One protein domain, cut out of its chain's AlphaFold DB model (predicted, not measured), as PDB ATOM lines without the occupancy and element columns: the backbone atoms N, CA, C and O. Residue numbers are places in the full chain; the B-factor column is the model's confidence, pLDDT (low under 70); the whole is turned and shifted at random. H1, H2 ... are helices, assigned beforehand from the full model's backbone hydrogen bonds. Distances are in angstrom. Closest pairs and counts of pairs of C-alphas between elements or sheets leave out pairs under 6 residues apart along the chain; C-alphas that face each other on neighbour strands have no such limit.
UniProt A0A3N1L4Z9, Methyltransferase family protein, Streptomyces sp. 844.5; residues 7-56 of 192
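This is residues 7 to 56 of the 192 residues of the protein "Methyltransferase family protein" of Streptomyces sp. 844.5 (UniProt A0A3N1L4Z9). Two helices, H2 and H3, lie side by side as a helical hairpin at one end of a flat model, and a long loop reaches away from them, its residues 14 to 19 sticking out free at the other end. The short helix H1 sits near the hairpin at the start of the printed part, and after H3 the last residues, 46 to 56, make a tail that folds back on itself. The printed part has 50 residues with three named helices, in the order H1, H2, H3, and no named strand; its class is all helix, though 22 of the 50 residues, under half, are in named elements. It is only just compact, close to loose, with a radius of gyration of the C-alphas of 11.3 A, and the C-alphas span 33 by 24 by 13 A.

Find C-alpha 7 at (-55.535, -18.305, -1.940); here H1 begins, residues 7 to 10, with 5.2 A from first to last C-alpha. Read on through residues 11 to 24, which hold no named element, to C-alpha 25 at (-46.682, -17.961, -10.865). There H2 begins, residues 25 to 34, the longest helix by residues, 14.3 A long from first to last C-alpha. Three residues later comes H3, residues 38 to 45, 10.3 A long, and it ends at C-alpha 45 at (-50.299, -23.086, -13.311).

Start at H1: it only just touches H2, with 3 pairs of C-alphas within 8 A, the closest being those of Leu 9 and Val 28, 6.0 A apart. H1 and H3 are close but not clearly touching; their closest C-alphas, those of Ile 10 and Ala 44, are 7.7 A apart. Go on to H2 and H3, a helical hairpin: they touch, with 15 pairs of C-alphas within 8 A, the closest those of Val 29 and Ala 41 at 4.6 A. Their lines stand at a shallow tilt of 5 degrees, and they run opposite ways. In H2 and H3 every O i to N i+4 pair is within hydrogen-bond range; H1 is too short for such a pair, and its 1 pair of O i and N i+3 is not within range.

Look for the two C-alphas farthest apart, those of Thr 17 and Glu 38, 32.8 A from each other. The C-alphas of Ser 7 and Asp 56, the first and last printed, are 14.0 A apart. The printed part has no cut; the link from H1 to H2, 14 residues, is long, and the link from H2 to H3 is tight. In the B-factor column the mean pLDDT of the printed part is 91.6, and one residue, Ala 15, is under 70.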
ATOM      1  N   SER A   7     -55.159 -19.716  -2.090       87.19
ATOM      2  CA  SER A   7     -55.535 -18.305  -1.940       87.19
ATOM      3  C   SER A   7     -54.457 -17.475  -1.248       87.19
ATOM      4  O   SER A   7     -54.259 -16.329  -1.628       87.19
ATOM      5  N   ASP A   8     -53.730 -18.047  -0.287       85.25
ATOM      6  CA  ASP A   8     -52.647 -17.358   0.434       85.25
ATOM      7  C   ASP A   8     -51.371 -17.244  -0.411       85.25
ATOM      8  O   ASP A   8     -50.502 -16.426  -0.128       85.25
ATOM      9  N   LEU A   9     -51.247 -18.064  -1.458       90.19
ATOM     10  CA  LEU A   9     -50.111 -18.029  -2.375       90.19
ATOM     11  C   LEU A   9     -50.373 -17.170  -3.613       90.19
ATOM     12  O   LEU A   9     -49.418 -16.710  -4.231       90.19
ATOM     13  N   ILE A  10     -51.637 -16.978  -4.001       91.56
ATOM     14  CA  ILE A  10     -52.020 -16.184  -5.184       91.56
ATOM     15  C   ILE A  10     -52.493 -14.771  -4.822       91.56
ATOM     16  O   ILE A  10     -52.534 -13.903  -5.700       91.56
ATOM     17  N   THR A  11     -52.803 -14.509  -3.547       87.88
ATOM     18  CA  THR A  11     -52.991 -13.154  -3.020       87.88
ATOM     19  C   THR A  11     -52.034 -12.904  -1.858       87.88
ATOM     20  O   THR A  11     -52.016 -13.642  -0.880       87.88
ATOM     21  N   ALA A  12     -51.191 -11.878  -1.994       84.25
ATOM     22  CA  ALA A  12     -50.202 -11.488  -0.998       84.25
ATOM     23  C   ALA A  12     -50.239  -9.974  -0.844       84.25
ATOM     24  O   ALA A  12     -50.212  -9.236  -1.832       84.25
ATOM     25  N   TRP A  13     -50.306  -9.531   0.403       81.81
ATOM     26  CA  TRP A  13     -50.428  -8.133   0.772       81.81
ATOM     27  C   TRP A  13     -49.347  -7.807   1.788       81.81
ATOM     28  O   TRP A  13     -49.069  -8.593   2.695       81.81
ATOM     29  N   ASP A  14     -48.722  -6.653   1.618       76.38
ATOM     30  CA  ASP A  14     -47.800  -6.119   2.599       76.38
ATOM     31  C   ASP A  14     -48.585  -5.712   3.854       76.38
ATOM     32  O   ASP A  14     -49.506  -4.904   3.780       76.38
ATOM     33  N   ALA A  15     -48.257  -6.305   5.001       68.44
ATOM     34  CA  ALA A  15     -49.046  -6.137   6.220       68.44
ATOM     35  C   ALA A  15     -48.971  -4.715   6.808       68.44
ATOM     36  O   ALA A  15     -49.899  -4.304   7.505       68.44
ATOM     37  N   ASP A  16     -47.899  -3.972   6.520       72.06
ATOM     38  CA  ASP A  16     -47.675  -2.627   7.059       72.06
ATOM     39  C   ASP A  16     -48.309  -1.547   6.173       72.06
ATOM     40  O   ASP A  16     -48.876  -0.569   6.663       72.06
ATOM     41  N   THR A  17     -48.215  -1.715   4.854       73.94
ATOM     42  CA  THR A  17     -48.682  -0.734   3.864       73.94
ATOM     43  C   THR A  17     -50.031  -1.090   3.247       73.94
ATOM     44  O   THR A  17     -50.666  -0.232   2.631       73.94
ATOM     45  N   GLY A  18     -50.471  -2.344   3.376       72.44
ATOM     46  CA  GLY A  18     -51.658  -2.871   2.706       72.44
ATOM     47  C   GLY A  18     -51.515  -2.936   1.183       72.44
ATOM     48  O   GLY A  18     -52.515  -3.035   0.476       72.44
ATOM     49  N   GLN A  19     -50.305  -2.818   0.634       82.25
ATOM     50  CA  GLN A  19     -50.114  -2.860  -0.815       82.25
ATOM     51  C   GLN A  19     -50.072  -4.296  -1.326       82.25
ATOM     52  O   GLN A  19     -49.483  -5.181  -0.702       82.25
ATOM     53  N   ARG A  20     -50.686  -4.526  -2.492       86.12
ATOM     54  CA  ARG A  20     -50.617  -5.815  -3.180       86.12
ATOM     55  C   ARG A  20     -49.176  -6.084  -3.599       86.12
ATOM     56  O   ARG A  20     -48.516  -5.210  -4.159       86.12
ATOM     57  N   GLN A  21     -48.704  -7.299  -3.345       89.19
ATOM     58  CA  GLN A  21     -47.388  -7.735  -3.786       89.19
ATOM     59  C   GLN A  21     -47.496  -8.501  -5.114       89.19
ATOM     60  O   GLN A  21     -48.372  -9.362  -5.252       89.19
ATOM     61  N   PRO A  22     -46.603  -8.238  -6.086       92.25
ATOM     62  CA  PRO A  22     -46.566  -9.001  -7.325       92.25
ATOM     63  C   PRO A  22     -46.106 -10.436  -7.048       92.25
ATOM     64  O   PRO A  22     -45.082 -10.667  -6.403       92.25
ATOM     65  N   ILE A  23     -46.839 -11.416  -7.575       94.69
ATOM     66  CA  ILE A  23     -46.589 -12.839  -7.313       94.69
ATOM     67  C   ILE A  23     -46.116 -13.538  -8.579       94.69
ATOM     68  O   ILE A  23     -46.786 -13.510  -9.608       94.69
ATOM     69  N   ARG A  24     -44.982 -14.236  -8.499       96.75
ATOM     70  CA  ARG A  24     -44.466 -15.081  -9.585       96.75
ATOM     71  C   ARG A  24     -45.227 -16.406  -9.622       96.75
ATOM     72  O   ARG A  24     -45.123 -17.192  -8.682       96.75
ATOM     73  N   ARG A  25     -45.916 -16.706 -10.729       97.38
ATOM     74  CA  ARG A  25     -46.682 -17.961 -10.865       97.38
ATOM     75  C   ARG A  25     -45.809 -19.196 -10.648       97.38
ATOM     76  O   ARG A  25     -46.198 -20.105  -9.923       97.38
ATOM     77  N   ASP A  26     -44.627 -19.222 -11.256       97.31
ATOM     78  CA  ASP A  26     -43.754 -20.398 -11.201       97.31
ATOM     79  C   ASP A  26     -43.241 -20.670  -9.776       97.31
ATOM     80  O   ASP A  26     -43.066 -21.829  -9.409       97.31
ATOM     81  N   ALA A  27     -43.094 -19.626  -8.947       96.31
ATOM     82  CA  ALA A  27     -42.765 -19.779  -7.532       96.31
ATOM     83  C   ALA A  27     -43.923 -20.425  -6.754       96.31
ATOM     84  O   ALA A  27     -43.702 -21.381  -6.018       96.31
ATOM     85  N   VAL A  28     -45.165 -19.974  -6.976       95.44
ATOM     86  CA  VAL A  28     -46.366 -20.579  -6.364       95.44
ATOM     87  C   VAL A  28     -46.511 -22.049  -6.755       95.44
ATOM     88  O   VAL A  28     -46.733 -22.908  -5.904       95.44
ATOM     89  N   VAL A  29     -46.353 -22.354  -8.045       97.06
ATOM     90  CA  VAL A  29     -46.416 -23.729  -8.558       97.06
ATOM     91  C   VAL A  29     -45.311 -24.594  -7.947       97.06
ATOM     92  O   VAL A  29     -45.578 -25.740  -7.585       97.06
ATOM     93  N   GLY A  30     -44.093 -24.059  -7.819       95.94
ATOM     94  CA  GLY A  30     -42.972 -24.727  -7.157       95.94
ATOM     95  C   GLY A  30     -43.291 -25.077  -5.705       95.94
ATOM     96  O   GLY A  30     -43.238 -26.250  -5.343       95.94
ATOM     97  N   LEU A  31     -43.738 -24.092  -4.920       94.44
ATOM     98  CA  LEU A  31     -44.107 -24.275  -3.512       94.44
ATOM     99  C   LEU A  31     -45.201 -25.336  -3.322       94.44
ATOM    100  O   LEU A  31     -45.099 -26.183  -2.436       94.44
ATOM    101  N   LEU A  32     -46.236 -25.328  -4.168       94.00
ATOM    102  CA  LEU A  32     -47.319 -26.314  -4.096       94.00
ATOM    103  C   LEU A  32     -46.826 -27.731  -4.415       94.00
ATOM    104  O   LEU A  32     -47.196 -28.674  -3.716       94.00
ATOM    105  N   ARG A  33     -45.947 -27.894  -5.411       95.56
ATOM    106  CA  ARG A  33     -45.338 -29.198  -5.735       95.56
ATOM    107  C   ARG A  33     -44.414 -29.700  -4.635       95.56
ATOM    108  O   ARG A  33     -44.486 -30.869  -4.275       95.56
ATOM    109  N   GLU A  34     -43.583 -28.826  -4.073       94.56
ATOM    110  CA  GLU A  34     -42.713 -29.159  -2.937       94.56
ATOM    111  C   GLU A  34     -43.526 -29.586  -1.708       94.56
ATOM    112  O   GLU A  34     -43.127 -30.493  -0.975       94.56
ATOM    113  N   ALA A  35     -44.709 -28.996  -1.520       91.19
ATOM    114  CA  ALA A  35     -45.662 -29.399  -0.492       91.19
ATOM    115  C   ALA A  35     -46.460 -30.677  -0.834       91.19
ATOM    116  O   ALA A  35     -47.231 -31.154   0.001       91.19
ATOM    117  N   GLY A  36     -46.285 -31.248  -2.030       93.56
ATOM    118  CA  GLY A  36     -47.005 -32.431  -2.508       93.56
ATOM    119  C   GLY A  36     -48.430 -32.161  -3.012       93.56
ATOM    120  O   GLY A  36     -49.171 -33.110  -3.273       93.56
ATOM    121  N   ASP A  37     -48.833 -30.897  -3.172       92.94
ATOM    122  CA  ASP A  37     -50.145 -30.511  -3.696       92.94
ATOM    123  C   ASP A  37     -50.133 -30.349  -5.226       92.94
ATOM    124  O   ASP A  37     -50.171 -29.254  -5.793       92.94
ATOM    125  N   GLU A  38     -50.137 -31.484  -5.924       95.00
ATOM    126  CA  GLU A  38     -50.200 -31.530  -7.392       95.00
ATOM    127  C   GLU A  38     -51.509 -30.964  -7.966       95.00
ATOM    128  O   GLU A  38     -51.583 -30.557  -9.133       95.00
ATOM    129  N   ARG A  39     -52.589 -30.958  -7.177       94.44
ATOM    130  CA  ARG A  39     -53.859 -30.374  -7.618       94.44
ATOM    131  C   ARG A  39     -53.768 -28.857  -7.563       94.44
ATOM    132  O   ARG A  39     -54.089 -28.218  -8.565       94.44
ATOM    133  N   GLY A  40     -53.310 -28.306  -6.444       92.75
ATOM    134  CA  GLY A  40     -53.102 -26.875  -6.295       92.75
ATOM    135  C   GLY A  40     -52.098 -26.341  -7.301       92.75
ATOM    136  O   GLY A  40     -52.382 -25.351  -7.972       92.75
ATOM    137  N   ALA A  41     -50.987 -27.050  -7.516       95.94
ATOM    138  CA  ALA A  41     -49.991 -26.675  -8.516       95.94
ATOM    139  C   ALA A  41     -50.591 -26.563  -9.929       95.94
ATOM    140  O   ALA A  41     -50.287 -25.619 -10.657       95.94
ATOM    141  N   ARG A  42     -51.479 -27.489 -10.323       96.81
ATOM    142  CA  ARG A  42     -52.177 -27.417 -11.620       96.81
ATOM    143  C   ARG A  42     -53.151 -26.247 -11.706       96.81
ATOM    144  O   ARG A  42     -53.235 -25.628 -12.762       96.81
ATOM    145  N   ILE A  43     -53.871 -25.951 -10.623       94.69
ATOM    146  CA  ILE A  43     -54.773 -24.793 -10.560       94.69
ATOM    147  C   ILE A  43     -53.963 -23.501 -10.716       94.69
ATOM    148  O   ILE A  43     -54.263 -22.705 -11.600       94.69
ATOM    149  N   ALA A  44     -52.895 -23.334  -9.932       95.44
ATOM    150  CA  ALA A  44     -52.029 -22.159  -9.992       95.44
ATOM    151  C   ALA A  44     -51.344 -22.002 -11.361       95.44
ATOM    152  O   ALA A  44     -51.245 -20.894 -11.884       95.44
ATOM    153  N   ALA A  45     -50.920 -23.105 -11.986       97.25
ATOM    154  CA  ALA A  45     -50.299 -23.086 -13.311       97.25
ATOM    155  C   ALA A  45     -51.247 -22.600 -14.422       97.25
ATOM    156  O   ALA A  45     -50.779 -22.069 -15.429       97.25
ATOM    157  N   ALA A  46     -52.560 -22.774 -14.244       97.06
ATOM    158  CA  ALA A  46     -53.576 -22.350 -15.204       97.06
ATOM    159  C   ALA A  46     -53.965 -20.867 -15.075       97.06
ATOM    160  O   ALA A  46     -54.706 -20.366 -15.921       97.06
ATOM    161  N   LEU A  47     -53.490 -20.166 -14.040       97.00
ATOM    162  CA  LEU A  47     -53.812 -18.756 -13.844       97.00
ATOM    163  C   LEU A  47     -53.149 -17.871 -14.914       97.00
ATOM    164  O   LEU A  47     -51.997 -18.131 -15.294       97.00
ATOM    165  N   PRO A  48     -53.849 -16.819 -15.387       97.69
ATOM    166  CA  PRO A  48     -53.277 -15.848 -16.311       97.69
ATOM    167  C   PRO A  48     -52.060 -15.135 -15.713       97.69
ATOM    168  O   PRO A  48     -51.991 -14.891 -14.506       97.69
ATOM    169  N   VAL A  49     -51.093 -14.815 -16.574       98.12
ATOM    170  CA  VAL A  49     -49.854 -14.125 -16.199       98.12
ATOM    171  C   VAL A  49     -49.583 -12.947 -17.119       98.12
ATOM    172  O   VAL A  49     -49.878 -12.995 -18.316       98.12
ATOM    173  N   ASN A  50     -48.959 -11.921 -16.556       97.56
ATOM    174  CA  ASN A  50     -48.379 -10.808 -17.289       97.56
ATOM    175  C   ASN A  50     -47.149 -11.263 -18.104       97.56
ATOM    176  O   ASN A  50     -46.591 -12.336 -17.844       97.56
ATOM    177  N   PRO A  51     -46.669 -10.451 -19.071       97.06
ATOM    178  CA  PRO A  51     -45.496 -10.788 -19.885       97.06
ATOM    179  C   PRO A  51     -44.213 -11.062 -19.089       97.06
ATOM    180  O   PRO A  51     -43.338 -11.782 -19.566       97.06
ATOM    181  N   ASP A  52     -44.085 -10.497 -17.889       96.12
ATOM    182  CA  ASP A  52     -42.940 -10.709 -17.003       96.12
ATOM    183  C   ASP A  52     -43.034 -12.016 -16.193       96.12
ATOM    184  O   ASP A  52     -42.045 -12.415 -15.573       96.12
ATOM    185  N   GLY A  53     -44.176 -12.712 -16.226       95.88
ATOM    186  CA  GLY A  53     -44.437 -13.961 -15.514       95.88
ATOM    187  C   GLY A  53     -45.054 -13.798 -14.121       95.88
ATOM    188  O   GLY A  53     -45.149 -14.795 -13.391       95.88
ATOM    189  N   THR A  54     -45.461 -12.588 -13.718       97.50
ATOM    190  CA  THR A  54     -46.304 -12.425 -12.522       97.50
ATOM    191  C   THR A  54     -47.748 -12.814 -12.822       97.50
ATOM    192  O   THR A  54     -48.188 -12.731 -13.965       97.50
ATOM    193  N   LEU A  55     -48.501 -13.234 -11.807       97.19
ATOM    194  CA  LEU A  55     -49.946 -13.423 -11.923       97.19
ATOM    195  C   LEU A  55     -50.623 -12.110 -12.343       97.19
ATOM    196  O   LEU A  55     -50.232 -11.035 -11.887       97.19
ATOM    197  N   ASP A  56     -51.627 -12.218 -13.211       96.69
ATOM    198  CA  ASP A  56     -52.513 -11.106 -13.559       96.69
ATOM    199  C   ASP A  56     -53.433 -10.808 -12.365       96.69
ATOM    200  O   ASP A  56     -54.292 -11.616 -12.001       96.69
TER     201      ASP A  56